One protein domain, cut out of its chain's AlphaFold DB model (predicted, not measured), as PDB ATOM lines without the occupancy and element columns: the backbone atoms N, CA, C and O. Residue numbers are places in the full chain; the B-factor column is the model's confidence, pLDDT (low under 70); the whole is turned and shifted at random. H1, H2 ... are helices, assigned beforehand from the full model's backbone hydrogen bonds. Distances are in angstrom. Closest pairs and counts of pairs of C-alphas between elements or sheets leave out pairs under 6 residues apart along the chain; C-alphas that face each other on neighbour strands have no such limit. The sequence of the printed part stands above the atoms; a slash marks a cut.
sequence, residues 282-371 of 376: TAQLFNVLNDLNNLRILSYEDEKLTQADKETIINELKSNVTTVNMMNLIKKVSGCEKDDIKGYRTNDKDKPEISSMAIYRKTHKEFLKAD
ATOM      1  N   THR A 282      56.414 -26.937  32.001       95.75
ATOM      2  CA  THR A 282      55.694 -27.809  31.064       95.75
ATOM      3  C   THR A 282      54.590 -28.606  31.751       95.75
ATOM      4  O   THR A 282      53.465 -28.625  31.259       95.75
ATOM      5  N   ALA A 283      54.866 -29.210  32.915       97.12
ATOM      6  CA  ALA A 283      53.854 -29.960  33.662       97.12
ATOM      7  C   ALA A 283      52.724 -29.051  34.170       97.12
ATOM      8  O   ALA A 283      51.547 -29.387  34.049       97.12
ATOM      9  N   GLN A 284      53.063 -27.876  34.710       97.31
ATOM     10  CA  GLN A 284      52.062 -26.922  35.187       97.31
ATOM     11  C   GLN A 284      51.196 -26.369  34.048       97.31
ATOM     12  O   GLN A 284      49.980 -26.286  34.209       97.31
ATOM     13  N   LEU A 285      51.798 -26.034  32.905       97.25
ATOM     14  CA  LEU A 285      51.091 -25.555  31.719       97.25
ATOM     15  C   LEU A 285      50.171 -26.638  31.142       97.25
ATOM     16  O   LEU A 285      49.006 -26.359  30.869       97.25
ATOM     17  N   PHE A 286      50.665 -27.874  31.015       97.50
ATOM     18  CA  PHE A 286      49.860 -29.018  30.586       97.50
ATOM     19  C   PHE A 286      48.630 -29.200  31.482       97.50
ATOM     20  O   PHE A 286      47.517 -29.322  30.976       97.50
ATOM     21  N   ASN A 287      48.810 -29.149  32.807       97.62
ATOM     22  CA  ASN A 287      47.711 -29.298  33.759       97.62
ATOM     23  C   ASN A 287      46.655 -28.191  33.608       97.62
ATOM     24  O   ASN A 287      45.462 -28.489  33.610       97.62
ATOM     25  N   VAL A 288      47.074 -26.930  33.431       97.69
ATOM     26  CA  VAL A 288      46.142 -25.817  33.170       97.69
ATOM     27  C   VAL A 288      45.404 -26.018  31.852       97.69
ATOM     28  O   VAL A 288      44.180 -25.957  31.834       97.69
ATOM     29  N   LEU A 289      46.115 -26.290  30.759       98.06
ATOM     30  CA  LEU A 289      45.497 -26.490  29.447       98.06
ATOM     31  C   LEU A 289      44.509 -27.658  29.450       98.06
ATOM     32  O   LEU A 289      43.424 -27.543  28.881       98.06
ATOM     33  N   ASN A 290      44.851 -28.760  30.119       97.81
ATOM     34  CA  ASN A 290      43.963 -29.902  30.270       97.81
ATOM     35  C   ASN A 290      42.702 -29.536  31.067       97.81
ATOM     36  O   ASN A 290      41.600 -29.876  30.643       97.81
ATOM     37  N   ASP A 291      42.839 -28.809  32.180       97.69
ATOM     38  CA  ASP A 291      41.679 -28.327  32.938       97.69
ATOM     39  C   ASP A 291      40.794 -27.419  32.075       97.69
ATOM     40  O   ASP A 291      39.595 -27.664  31.977       97.69
ATOM     41  N   LEU A 292      41.377 -26.429  31.387       97.44
ATOM     42  CA  LEU A 292      40.642 -25.486  30.535       97.44
ATOM     43  C   LEU A 292      39.924 -26.183  29.368       97.44
ATOM     44  O   LEU A 292      38.797 -25.819  29.042       97.44
ATOM     45  N   ASN A 293      40.541 -27.194  28.753       97.38
ATOM     46  CA  ASN A 293      39.927 -27.976  27.674       97.38
ATOM     47  C   ASN A 293      38.745 -28.833  28.157       97.38
ATOM     48  O   ASN A 293      37.815 -29.097  27.388       97.38
ATOM     49  N   ASN A 294      38.766 -29.264  29.420       97.44
ATOM     50  CA  ASN A 294      37.702 -30.076  30.012       97.44
ATOM     51  C   ASN A 294      36.506 -29.249  30.502       97.44
ATOM     52  O   ASN A 294      35.418 -29.807  30.660       97.44
ATOM     53  N   LEU A 295      36.656 -27.929  30.655       96.62
ATOM     54  CA  LEU A 295      35.538 -27.049  30.984       96.62
ATOM     55  C   LEU A 295      34.452 -27.075  29.900       96.62
ATOM     56  O   LEU A 295      34.715 -27.326  28.718       96.62
ATOM     57  N   ARG A 296      33.221 -26.807  30.329       95.94
ATOM     58  CA  ARG A 296      32.082 -26.456  29.482       95.94
ATOM     59  C   ARG A 296      31.617 -25.059  29.872       95.94
ATOM     60  O   ARG A 296      31.359 -24.825  31.050       95.94
ATOM     61  N   ILE A 297      31.553 -24.153  28.906       95.56
ATOM     62  CA  ILE A 297      31.136 -22.761  29.081       95.56
ATOM     63  C   ILE A 297      29.788 -22.603  28.386       95.56
ATOM     64  O   ILE A 297      29.741 -22.433  27.175       95.56
ATOM     65  N   LEU A 298      28.691 -22.694  29.138       93.38
ATOM     66  CA  LEU A 298      27.334 -22.784  28.569       93.38
ATOM     67  C   LEU A 298      26.909 -21.554  27.747       93.38
ATOM     68  O   LEU A 298      25.950 -21.626  26.987       93.38
ATOM     69  N   SER A 299      27.615 -20.432  27.890       90.00
ATOM     70  CA  SER A 299      27.376 -19.214  27.113       90.00
ATOM     71  C   SER A 299      27.988 -19.241  25.708       90.00
ATOM     72  O   SER A 299      27.726 -18.330  24.926       90.00
ATOM     73  N   TYR A 300      28.845 -20.216  25.392       91.00
ATOM     74  CA  TYR A 300      29.475 -20.359  24.076       91.00
ATOM     75  C   TYR A 300      28.726 -21.389  23.233       91.00
ATOM     76  O   TYR A 300      28.275 -22.398  23.763       91.00
ATOM     77  N   GLU A 301      28.668 -21.173  21.918       89.88
ATOM     78  CA  GLU A 301      28.006 -22.087  20.975       89.88
ATOM     79  C   GLU A 301      28.614 -23.500  21.017       89.88
ATOM     80  O   GLU A 301      27.896 -24.478  21.198       89.88
ATOM     81  N   ASP A 302      29.947 -23.595  20.972       90.50
ATOM     82  CA  ASP A 302      30.679 -24.867  21.081       90.50
ATOM     83  C   ASP A 302      30.891 -25.322  22.534       90.50
ATOM     84  O   ASP A 302      31.552 -26.326  22.795       90.50
ATOM     85  N   GLU A 303      30.405 -24.538  23.500       93.88
ATOM     86  CA  GLU A 303      30.616 -24.700  24.938       93.88
ATOM     87  C   GLU A 303      32.092 -24.844  25.373       93.88
ATOM     88  O   GLU A 303      32.382 -25.306  26.479       93.88
ATOM     89  N   LYS A 304      33.060 -24.472  24.530       95.56
ATOM     90  CA  LYS A 304      34.496 -24.658  24.777       95.56
ATOM     91  C   LYS A 304      35.251 -23.347  24.669       95.56
ATOM     92  O   LYS A 304      35.069 -22.608  23.714       95.56
ATOM     93  N   LEU A 305      36.168 -23.110  25.609       95.56
ATOM     94  CA  LEU A 305      37.098 -21.983  25.526       95.56
ATOM     95  C   LEU A 305      37.894 -22.041  24.217       95.56
ATOM     96  O   LEU A 305      38.444 -23.093  23.856       95.56
ATOM     97  N   THR A 306      37.998 -20.895  23.553       95.69
ATOM     98  CA  THR A 306      38.772 -20.733  22.323       95.69
ATOM     99  C   THR A 306      40.274 -20.754  22.619       95.69
ATOM    100  O   THR A 306      40.717 -20.752  23.774       95.69
ATOM    101  N   GLN A 307      41.094 -20.800  21.569       96.44
ATOM    102  CA  GLN A 307      42.543 -20.660  21.719       96.44
ATOM    103  C   GLN A 307      42.918 -19.298  22.326       96.44
ATOM    104  O   GLN A 307      43.715 -19.258  23.262       96.44
ATOM    105  N   ALA A 308      42.292 -18.212  21.861       96.69
ATOM    106  CA  ALA A 308      42.555 -16.857  22.348       96.69
ATOM    107  C   ALA A 308      42.212 -16.695  23.840       96.69
ATOM    108  O   ALA A 308      42.959 -16.053  24.585       96.69
ATOM    109  N   ASP A 309      41.135 -17.337  24.308       96.06
ATOM    110  CA  ASP A 309      40.778 -17.331  25.732       96.06
ATOM    111  C   ASP A 309      41.867 -17.997  26.573       96.06
ATOM    112  O   ASP A 309      42.300 -17.462  27.595       96.06
ATOM    113  N   LYS A 310      42.349 -19.166  26.130       97.38
ATOM    114  CA  LYS A 310      43.389 -19.926  26.836       97.38
ATOM    115  C   LYS A 310      44.700 -19.153  26.876       97.38
ATOM    116  O   LYS A 310      45.311 -19.081  27.938       97.38
ATOM    117  N   GLU A 311      45.108 -18.552  25.763       97.31
ATOM    118  CA  GLU A 311      46.301 -17.702  25.691       97.31
ATOM    119  C   GLU A 311      46.190 -16.506  26.643       97.31
ATOM    120  O   GLU A 311      47.122 -16.236  27.397       97.31
ATOM    121  N   THR A 312      45.028 -15.851  26.697       97.12
ATOM    122  CA  THR A 312      44.774 -14.737  27.626       97.12
ATOM    123  C   THR A 312      44.867 -15.186  29.085       97.12
ATOM    124  O   THR A 312      45.542 -14.543  29.891       97.12
ATOM    125  N   ILE A 313      44.247 -16.320  29.431       96.81
ATOM    126  CA  ILE A 313      44.324 -16.904  30.778       96.81
ATOM    127  C   ILE A 313      45.779 -17.231  31.132       96.81
ATOM    128  O   ILE A 313      46.237 -16.878  32.217       96.81
ATOM    129  N   ILE A 314      46.525 -17.874  30.231       96.44
ATOM    130  CA  ILE A 314      47.927 -18.244  30.462       96.44
ATOM    131  C   ILE A 314      48.802 -17.001  30.630       96.44
ATOM    132  O   ILE A 314      49.621 -16.970  31.545       96.44
ATOM    133  N   ASN A 315      48.617 -15.966  29.812       95.12
ATOM    134  CA  ASN A 315      49.382 -14.722  29.912       95.12
ATOM    135  C   ASN A 315      49.131 -14.002  31.243       95.12
ATOM    136  O   ASN A 315      50.081 -13.540  31.878       95.12
ATOM    137  N   GLU A 316      47.885 -13.980  31.722       94.75
ATOM    138  CA  GLU A 316      47.560 -13.453  33.051       94.75
ATOM    139  C   GLU A 316      48.230 -14.291  34.154       94.75
ATOM    140  O   GLU A 316      48.813 -13.741  35.090       94.75
ATOM    141  N   LEU A 317      48.211 -15.624  34.034       94.69
ATOM    142  CA  LEU A 317      48.887 -16.518  34.980       94.69
ATOM    143  C   LEU A 317      50.409 -16.362  34.967       94.69
ATOM    144  O   LEU A 317      51.023 -16.512  36.024       94.69
ATOM    145  N   LYS A 318      51.008 -16.075  33.803       93.75
ATOM    146  CA  LYS A 318      52.443 -15.807  33.670       93.75
ATOM    147  C   LYS A 318      52.820 -14.466  34.298       93.75
ATOM    148  O   LYS A 318      53.863 -14.385  34.929       93.75
ATOM    149  N   SER A 319      51.989 -13.441  34.120       90.62
ATOM    150  CA  SER A 319      52.293 -12.061  34.530       90.62
ATOM    151  C   SER A 319      52.010 -11.800  36.010       90.62
ATOM    152  O   SER A 319      52.661 -10.969  36.643       90.62
ATOM    153  N   ASN A 320      51.023 -12.487  36.584       89.12
ATOM    154  CA  ASN A 320      50.622 -12.285  37.968       89.12
ATOM    155  C   ASN A 320      51.463 -13.151  38.917       89.12
ATOM    156  O   ASN A 320      51.527 -14.362  38.761       89.12
ATOM    157  N   VAL A 321      52.048 -12.550  39.956       88.31
ATOM    158  CA  VAL A 321      52.869 -13.251  40.970       88.31
ATOM    159  C   VAL A 321      52.118 -13.611  42.256       88.31
ATOM    160  O   VAL A 321      52.676 -14.215  43.176       88.31
ATOM    161  N   THR A 322      50.849 -13.219  42.359       89.06
ATOM    162  CA  THR A 322      50.001 -13.448  43.535       89.06
ATOM    163  C   THR A 322      49.093 -14.663  43.353       89.06
ATOM    164  O   THR A 322      49.105 -15.337  42.323       89.06
ATOM    165  N   THR A 323      48.325 -15.016  44.384       88.12
ATOM    166  CA  THR A 323      47.345 -16.102  44.286       88.12
ATOM    167  C   THR A 323      46.224 -15.707  43.328       88.12
ATOM    168  O   THR A 323      45.546 -14.706  43.544       88.12
ATOM    169  N   VAL A 324      45.991 -16.526  42.302       91.06
ATOM    170  CA  VAL A 324      44.950 -16.290  41.295       91.06
ATOM    171  C   VAL A 324      43.726 -17.151  41.590       91.06
ATOM    172  O   VAL A 324      43.833 -18.366  41.760       91.06
ATOM    173  N   ASN A 325      42.547 -16.527  41.615       93.62
ATOM    174  CA  ASN A 325      41.277 -17.245  41.614       93.62
ATOM    175  C   ASN A 325      40.900 -17.600  40.168       93.62
ATOM    176  O   ASN A 325      40.446 -16.740  39.413       93.62
ATOM    177  N   MET A 326      41.081 -18.871  39.801       95.06
ATOM    178  CA  MET A 326      40.856 -19.354  38.435       95.06
ATOM    179  C   MET A 326      39.423 -19.148  37.947       95.06
ATOM    180  O   MET A 326      39.236 -18.737  36.809       95.06
ATOM    181  N   MET A 327      38.415 -19.366  38.797       94.31
ATOM    182  CA  MET A 327      37.012 -19.184  38.404       94.31
ATOM    183  C   MET A 327      36.721 -17.728  38.036       94.31
ATOM    184  O   MET A 327      36.057 -17.468  37.038       94.31
ATOM    185  N   ASN A 328      37.254 -16.778  38.807       94.44
ATOM    186  CA  ASN A 328      37.085 -15.354  38.516       94.44
ATOM    187  C   ASN A 328      37.847 -14.935  37.254       94.44
ATOM    188  O   ASN A 328      37.346 -14.116  36.487       94.44
ATOM    189  N   LEU A 329      39.042 -15.493  37.032       95.31
ATOM    190  CA  LEU A 329      39.823 -15.232  35.825       95.31
ATOM    191  C   LEU A 329      39.105 -15.756  34.578       95.31
ATOM    192  O   LEU A 329      38.942 -15.013  33.616       95.31
ATOM    193  N   ILE A 330      38.614 -16.996  34.619       95.56
ATOM    194  CA  ILE A 330      37.853 -17.589  33.516       95.56
ATOM    195  C   ILE A 330      36.596 -16.762  33.257       95.56
ATOM    196  O   ILE A 330      36.402 -16.348  32.124       95.56
ATOM    197  N   LYS A 331      35.824 -16.416  34.302       95.44
ATOM    198  CA  LYS A 331      34.644 -15.540  34.193       95.44
ATOM    199  C   LYS A 331      34.968 -14.231  33.459       95.44
ATOM    200  O   LYS A 331      34.228 -13.810  32.577       95.44
ATOM    201  N   LYS A 332      36.074 -13.578  33.834       94.94
ATOM    202  CA  LYS A 332      36.512 -12.308  33.236       94.94
ATOM    203  C   LYS A 332      36.856 -12.458  31.752       94.94
ATOM    204  O   LYS A 332      36.547 -11.554  30.987       94.94
ATOM    205  N   VAL A 333      37.510 -13.555  31.369       94.06
ATOM    206  CA  VAL A 333      37.940 -13.796  29.984       94.06
ATOM    207  C   VAL A 333      36.769 -14.239  29.110       94.06
ATOM    208  O   VAL A 333      36.596 -13.703  28.024       94.06
ATOM    209  N   SER A 334      35.929 -15.158  29.594       90.81
ATOM    210  CA  SER A 334      34.809 -15.687  28.815       90.81
ATOM    211  C   SER A 334      33.580 -14.775  28.789       90.81
ATOM    212  O   SER A 334      32.712 -14.956  27.937       90.81
ATOM    213  N   GLY A 335      33.467 -13.830  29.729       90.62
ATOM    214  CA  GLY A 335      32.299 -12.959  29.875       90.62
ATOM    215  C   GLY A 335      31.030 -13.679  30.350       90.62
ATOM    216  O   GLY A 335      29.947 -13.108  30.255       90.62
ATOM    217  N   CYS A 336      31.143 -14.919  30.838       90.19
ATOM    218  CA  CYS A 336      30.007 -15.729  31.288       90.19
ATOM    219  C   CYS A 336      29.670 -15.493  32.769       90.19
ATOM    220  O   CYS A 336      30.414 -14.823  33.489       90.19
ATOM    221  N   GLU A 337      28.580 -16.080  33.266       90.75
ATOM    222  CA  GLU A 337      28.324 -16.154  34.702       90.75
ATOM    223  C   GLU A 337      29.005 -17.367  35.342       90.75
ATOM    224  O   GLU A 337      29.417 -18.319  34.681       90.75
ATOM    225  N   LYS A 338      29.170 -17.334  36.669       87.50
ATOM    226  CA  LYS A 338      29.863 -18.419  37.389       87.50
ATOM    227  C   LYS A 338      29.147 -19.762  37.219       87.50
ATOM    228  O   LYS A 338      29.804 -20.800  37.149       87.50
ATOM    229  N   ASP A 339      27.821 -19.725  37.149       90.25
ATOM    230  CA  ASP A 339      26.993 -20.914  36.988       90.25
ATOM    231  C   ASP A 339      27.089 -21.517  35.580       90.25
ATOM    232  O   ASP A 339      26.786 -22.700  35.428       90.25
ATOM    233  N   ASP A 340      27.603 -20.772  34.595       92.69
ATOM    234  CA  ASP A 340      27.809 -21.244  33.219       92.69
ATOM    235  C   ASP A 340      29.089 -22.069  33.057       92.69
ATOM    236  O   ASP A 340      29.263 -22.756  32.052       92.69
ATOM    237  N   ILE A 341      29.995 -22.019  34.039       95.25
ATOM    238  CA  ILE A 341      31.246 -22.775  34.024       95.25
ATOM    239  C   ILE A 341      30.980 -24.151  34.641       95.25
ATOM    240  O   ILE A 341      30.740 -24.272  35.843       95.25
ATOM    241  N   LYS A 342      31.045 -25.206  33.830       94.56
ATOM    242  CA  LYS A 342      30.884 -26.613  34.237       94.56
ATOM    243  C   LYS A 342      32.112 -27.440  33.851       94.56
ATOM    244  O   LYS A 342      32.985 -26.976  33.127       94.56
ATOM    245  N   GLY A 343      32.186 -28.682  34.334       94.12
ATOM    246  CA  GLY A 343      33.254 -29.624  33.961       94.12
ATOM    247  C   GLY A 343      34.603 -29.398  34.656       94.12
ATOM    248  O   GLY A 343      35.597 -29.992  34.250       94.12
ATOM    249  N   TYR A 344      34.658 -28.560  35.696       96.00
ATOM    250  CA  TYR A 344      35.839 -28.434  36.555       96.00
ATOM    251  C   TYR A 344      35.955 -29.618  37.526       96.00
ATOM    252  O   TYR A 344      34.958 -30.245  37.886       96.00
ATOM    253  N   ARG A 345      37.176 -29.892  37.995       96.56
ATOM    254  CA  ARG A 345      37.422 -30.846  39.085       96.56
ATOM    255  C   ARG A 345      36.961 -30.251  40.416       96.56
ATOM    256  O   ARG A 345      36.945 -29.029  40.569       96.56
ATOM    257  N   THR A 346      36.599 -31.092  41.376       95.06
ATOM    258  CA  THR A 346      36.250 -30.671  42.737       95.06
ATOM    259  C   THR A 346      37.197 -31.285  43.755       95.06
ATOM    260  O   THR A 346      37.675 -32.402  43.571       95.06
ATOM    261  N   ASN A 347      37.454 -30.547  44.832       93.50
ATOM    262  CA  ASN A 347      38.163 -31.078  45.993       93.50
ATOM    263  C   ASN A 347      37.210 -31.826  46.943       93.50
ATOM    264  O   ASN A 347      35.998 -31.831  46.738       93.50
ATOM    265  N   ASP A 348      37.741 -32.357  48.049       93.81
ATOM    266  CA  ASP A 348      36.983 -33.092  49.083       93.81
ATOM    267  C   ASP A 348      35.850 -32.289  49.758       93.81
ATOM    268  O   ASP A 348      35.079 -32.829  50.545       93.81
ATOM    269  N   LYS A 349      35.763 -30.976  49.503       93.94
ATOM    270  CA  LYS A 349      34.712 -30.074  50.008       93.94
ATOM    271  C   LYS A 349      33.762 -29.616  48.898       93.94
ATOM    272  O   LYS A 349      33.131 -28.568  49.048       93.94
ATOM    273  N   ASP A 350      33.746 -30.322  47.769       90.69
ATOM    274  CA  ASP A 350      32.963 -30.018  46.567       90.69
ATOM    275  C   ASP A 350      33.221 -28.617  45.982       90.69
ATOM    276  O   ASP A 350      32.397 -28.050  45.261       90.69
ATOM    277  N   LYS A 351      34.385 -28.020  46.276       92.00
ATOM    278  CA  LYS A 351      34.765 -26.710  45.731       92.00
ATOM    279  C   LYS A 351      35.534 -26.877  44.422       92.00
ATOM    280  O   LYS A 351      36.332 -27.810  44.331       92.00
ATOM    281  N   PRO A 352      35.372 -25.954  43.451       93.19
ATOM    282  CA  PRO A 352      36.126 -25.990  42.202       93.19
ATOM    283  C   PRO A 352      37.638 -26.007  42.442       93.19
ATOM    284  O   PRO A 352      38.172 -25.165  43.169       93.19
ATOM    285  N   GLU A 353      38.320 -26.936  41.783       94.94
ATOM    286  CA  GLU A 353      39.767 -27.097  41.774       94.94
ATOM    287  C   GLU A 353      40.265 -27.027  40.328       94.94
ATOM    288  O   GLU A 353      40.009 -27.904  39.507       94.94
ATOM    289  N   ILE A 354      40.965 -25.941  40.009       95.75
ATOM    290  CA  ILE A 354      41.529 -25.690  38.683       95.75
ATOM    291  C   ILE A 354      42.999 -25.334  38.877       95.75
ATOM    292  O   ILE A 354      43.340 -24.487  39.712       95.75
ATOM    293  N   SER A 355      43.872 -25.984  38.110       96.44
ATOM    294  CA  SER A 355      45.307 -25.715  38.128       96.44
ATOM    295  C   SER A 355      45.569 -24.246  37.830       96.44
ATOM    296  O   SER A 355      44.891 -23.627  37.014       96.44
ATOM    297  N   SER A 356      46.586 -23.683  38.477       95.25
ATOM    298  CA  SER A 356      46.903 -22.267  38.308       95.25
ATOM    299  C   SER A 356      48.382 -21.999  38.053       95.25
ATOM    300  O   SER A 356      48.765 -20.852  38.042       95.25
ATOM    301  N   MET A 357      49.258 -22.986  37.852       95.69
ATOM    302  CA  MET A 357      50.716 -22.734  37.769       95.69
ATOM    303  C   MET A 357      51.290 -22.035  39.023       95.69
ATOM    304  O   MET A 357      52.112 -21.121  38.950       95.69
ATOM    305  N   ALA A 358      50.828 -22.442  40.209       94.94
ATOM    306  CA  ALA A 358      51.182 -21.790  41.470       94.94
ATOM    307  C   ALA A 358      52.691 -21.785  41.767       94.94
ATOM    308  O   ALA A 358      53.193 -20.812  42.332       94.94
ATOM    309  N   ILE A 359      53.416 -22.838  41.379       95.00
ATOM    310  CA  ILE A 359      54.864 -22.915  41.598       95.00
ATOM    311  C   ILE A 359      55.581 -21.966  40.643       95.00
ATOM    312  O   ILE A 359      56.454 -21.236  41.092       95.00
ATOM    313  N   TYR A 360      55.171 -21.910  39.369       95.38
ATOM    314  CA  TYR A 360      55.722 -20.936  38.423       95.38
ATOM    315  C   TYR A 360      55.589 -19.509  38.970       95.38
ATOM    316  O   TYR A 360      56.587 -18.805  39.046       95.38
ATOM    317  N   ARG A 361      54.401 -19.110  39.449       93.88
ATOM    318  CA  ARG A 361      54.190 -17.767  40.019       93.88
ATOM    319  C   ARG A 361      55.051 -17.494  41.244       93.88
ATOM    320  O   ARG A 361      55.596 -16.403  41.390       93.88
ATOM    321  N   LYS A 362      55.170 -18.477  42.142       94.00
ATOM    322  CA  LYS A 362      56.020 -18.356  43.331       94.00
ATOM    323  C   LYS A 362      57.483 -18.173  42.928       94.00
ATOM    324  O   LYS A 362      58.148 -17.307  43.483       94.00
ATOM    325  N   THR A 363      57.961 -18.945  41.955       93.69
ATOM    326  CA  THR A 363      59.313 -18.810  41.407       93.69
ATOM    327  C   THR A 363      59.496 -17.456  40.729       93.69
ATOM    328  O   THR A 363      60.441 -16.752  41.058       93.69
ATOM    329  N   HIS A 364      58.569 -17.033  39.869       94.00
ATOM    330  CA  HIS A 364      58.600 -15.726  39.206       94.00
ATOM    331  C   HIS A 364      58.686 -14.581  40.214       94.00
ATOM    332  O   HIS A 364      59.536 -13.710  40.070       94.00
ATOM    333  N   LYS A 365      57.906 -14.636  41.301       94.25
ATOM    334  CA  LYS A 365      57.986 -13.667  42.401       94.25
ATOM    335  C   LYS A 365      59.390 -13.556  42.996       94.25
ATOM    336  O   LYS A 365      59.823 -12.452  43.302       94.25
ATOM    337  N   GLU A 366      60.067 -14.679  43.223       94.31
ATOM    338  CA  GLU A 366      61.426 -14.682  43.775       94.31
ATOM    339  C   GLU A 366      62.461 -14.207  42.747       94.31
ATOM    340  O   GLU A 366      63.367 -13.465  43.106       94.31
ATOM    341  N   PHE A 367      62.296 -14.560  41.471       93.88
ATOM    342  CA  PHE A 367      63.170 -14.103  40.386       93.88
ATOM    343  C   PHE A 367      63.060 -12.590  40.153       93.88
ATOM    344  O   PHE A 367      64.083 -11.927  40.001       93.88
ATOM    345  N   LEU A 368      61.856 -12.016  40.256       93.94
ATOM    346  CA  LEU A 368      61.668 -10.563  40.195       93.94
ATOM    347  C   LEU A 368      62.379  -9.823  41.338       93.94
ATOM    348  O   LEU A 368      62.803  -8.693  41.141       93.94
ATOM    349  N   LYS A 369      62.558 -10.438  42.521       94.38
ATOM    350  CA  LYS A 369      63.370  -9.830  43.599       94.38
ATOM    351  C   LYS A 369      64.857  -9.747  43.249       94.38
ATOM    352  O   LYS A 369      65.585  -9.015  43.909       94.38
ATOM    353  N   ALA A 370      65.297 -10.535  42.273       94.12
ATOM    354  CA  ALA A 370      66.647 -10.532  41.732       94.12
ATOM    355  C   ALA A 370      66.714  -9.840  40.355       94.12
ATOM    356  O   ALA A 370      67.664 -10.076  39.615       94.12
ATOM    357  N   ASP A 371      65.706  -9.031  40.003       92.94
ATOM    358  CA  ASP A 371      65.588  -8.315  38.724       92.94
ATOM    359  C   ASP A 371      65.595  -9.224  37.478       92.94
ATOM    360  O   ASP A 371      65.989  -8.813  36.386       92.94
TER     361      ASP A 371
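What this domain is: This is residues 282 to 371 of the 376 residues of the protein "CRISPR-associated protein, Csn1 family" of Lactobacillus nantensis DSM 16982 (UniProt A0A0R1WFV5). Four short helices with few contacts between them are joined largely by long loops: H2 has H3 slanting over its first half on one side and H1 near it on another, while H4 reaches out beyond the last residues of H2 and makes one end of the longest axis. The stretch between H3 and H4 folds into a narrow loop, residues 345 to 353, that points away from the helices, and the link of residues 295 to 306 lies at the end of the long axis opposite H4. The printed part has 90 residues with four named helices, H1, H2, H3 and H4 in that order, and no named strand, an all-helix class. The whole is compact, with a radius of gyration of the C-alphas of 13.6 A and spans of 45 by 32 by 22 A.

How they stand to each other: H2, residues 307 to 319, touches H3, residues 326 to 334, with its residues 309 to 313 alone. Their closest C-alphas are those of Asp 309 and Val 333, 6.2 A apart, and they run opposite ways at a steep tilt of 46 degrees. H2 and H4, residues 358 to 368, only just touch, and only at their ends, with 3 pairs of C-alphas within 8 A. The closest C-alphas are those of Lys 318 and Arg 361, 6.9 A apart, and these helices run the same way at a steep tilt of 50 degrees. H1, residues 282 to 294, is close to H2 but not clearly touching: the closest C-alphas, of Leu 292 and Lys 310, are 7.2 A apart, and the two run opposite ways at a steep tilt of 42 degrees. H1 and H4 are also close but not clearly touching, with the C-alphas of Gln 284 and Tyr 360 closest at 7.7 A. H3 is apart from H1 and from H4. In H1, H2, H3 and H4 every O i to N i+4 pair is within hydrogen-bond range.

Where its parts are: H2 measures 18.3 A from first to last C-alpha and H1 18.2 A. H1 begins at C-alpha 282, (55.694, -27.809, 31.064). H3 measures 11.9 A and begins at C-alpha 326, (40.856, -19.354, 38.435). H4 measures 15.4 A and ends at C-alpha 368, (61.668, -10.563, 40.195).

The domain as a whole: The two C-alphas farthest apart are those of Glu 301 and Ala 370, at 45.4 A. The printed part has no cut. The links H1 to H2, 12 residues, and H3 to H4, 23 residues, are long; H2 to H3, 6 residues, is short. Two short antiparallel pairings lie outside the helices: residues 296 to 297 with 341 to 342, and 345 to 346 with 352 to 353. The mean pLDDT of the printed part is 94.3, and no printed residue is under 70.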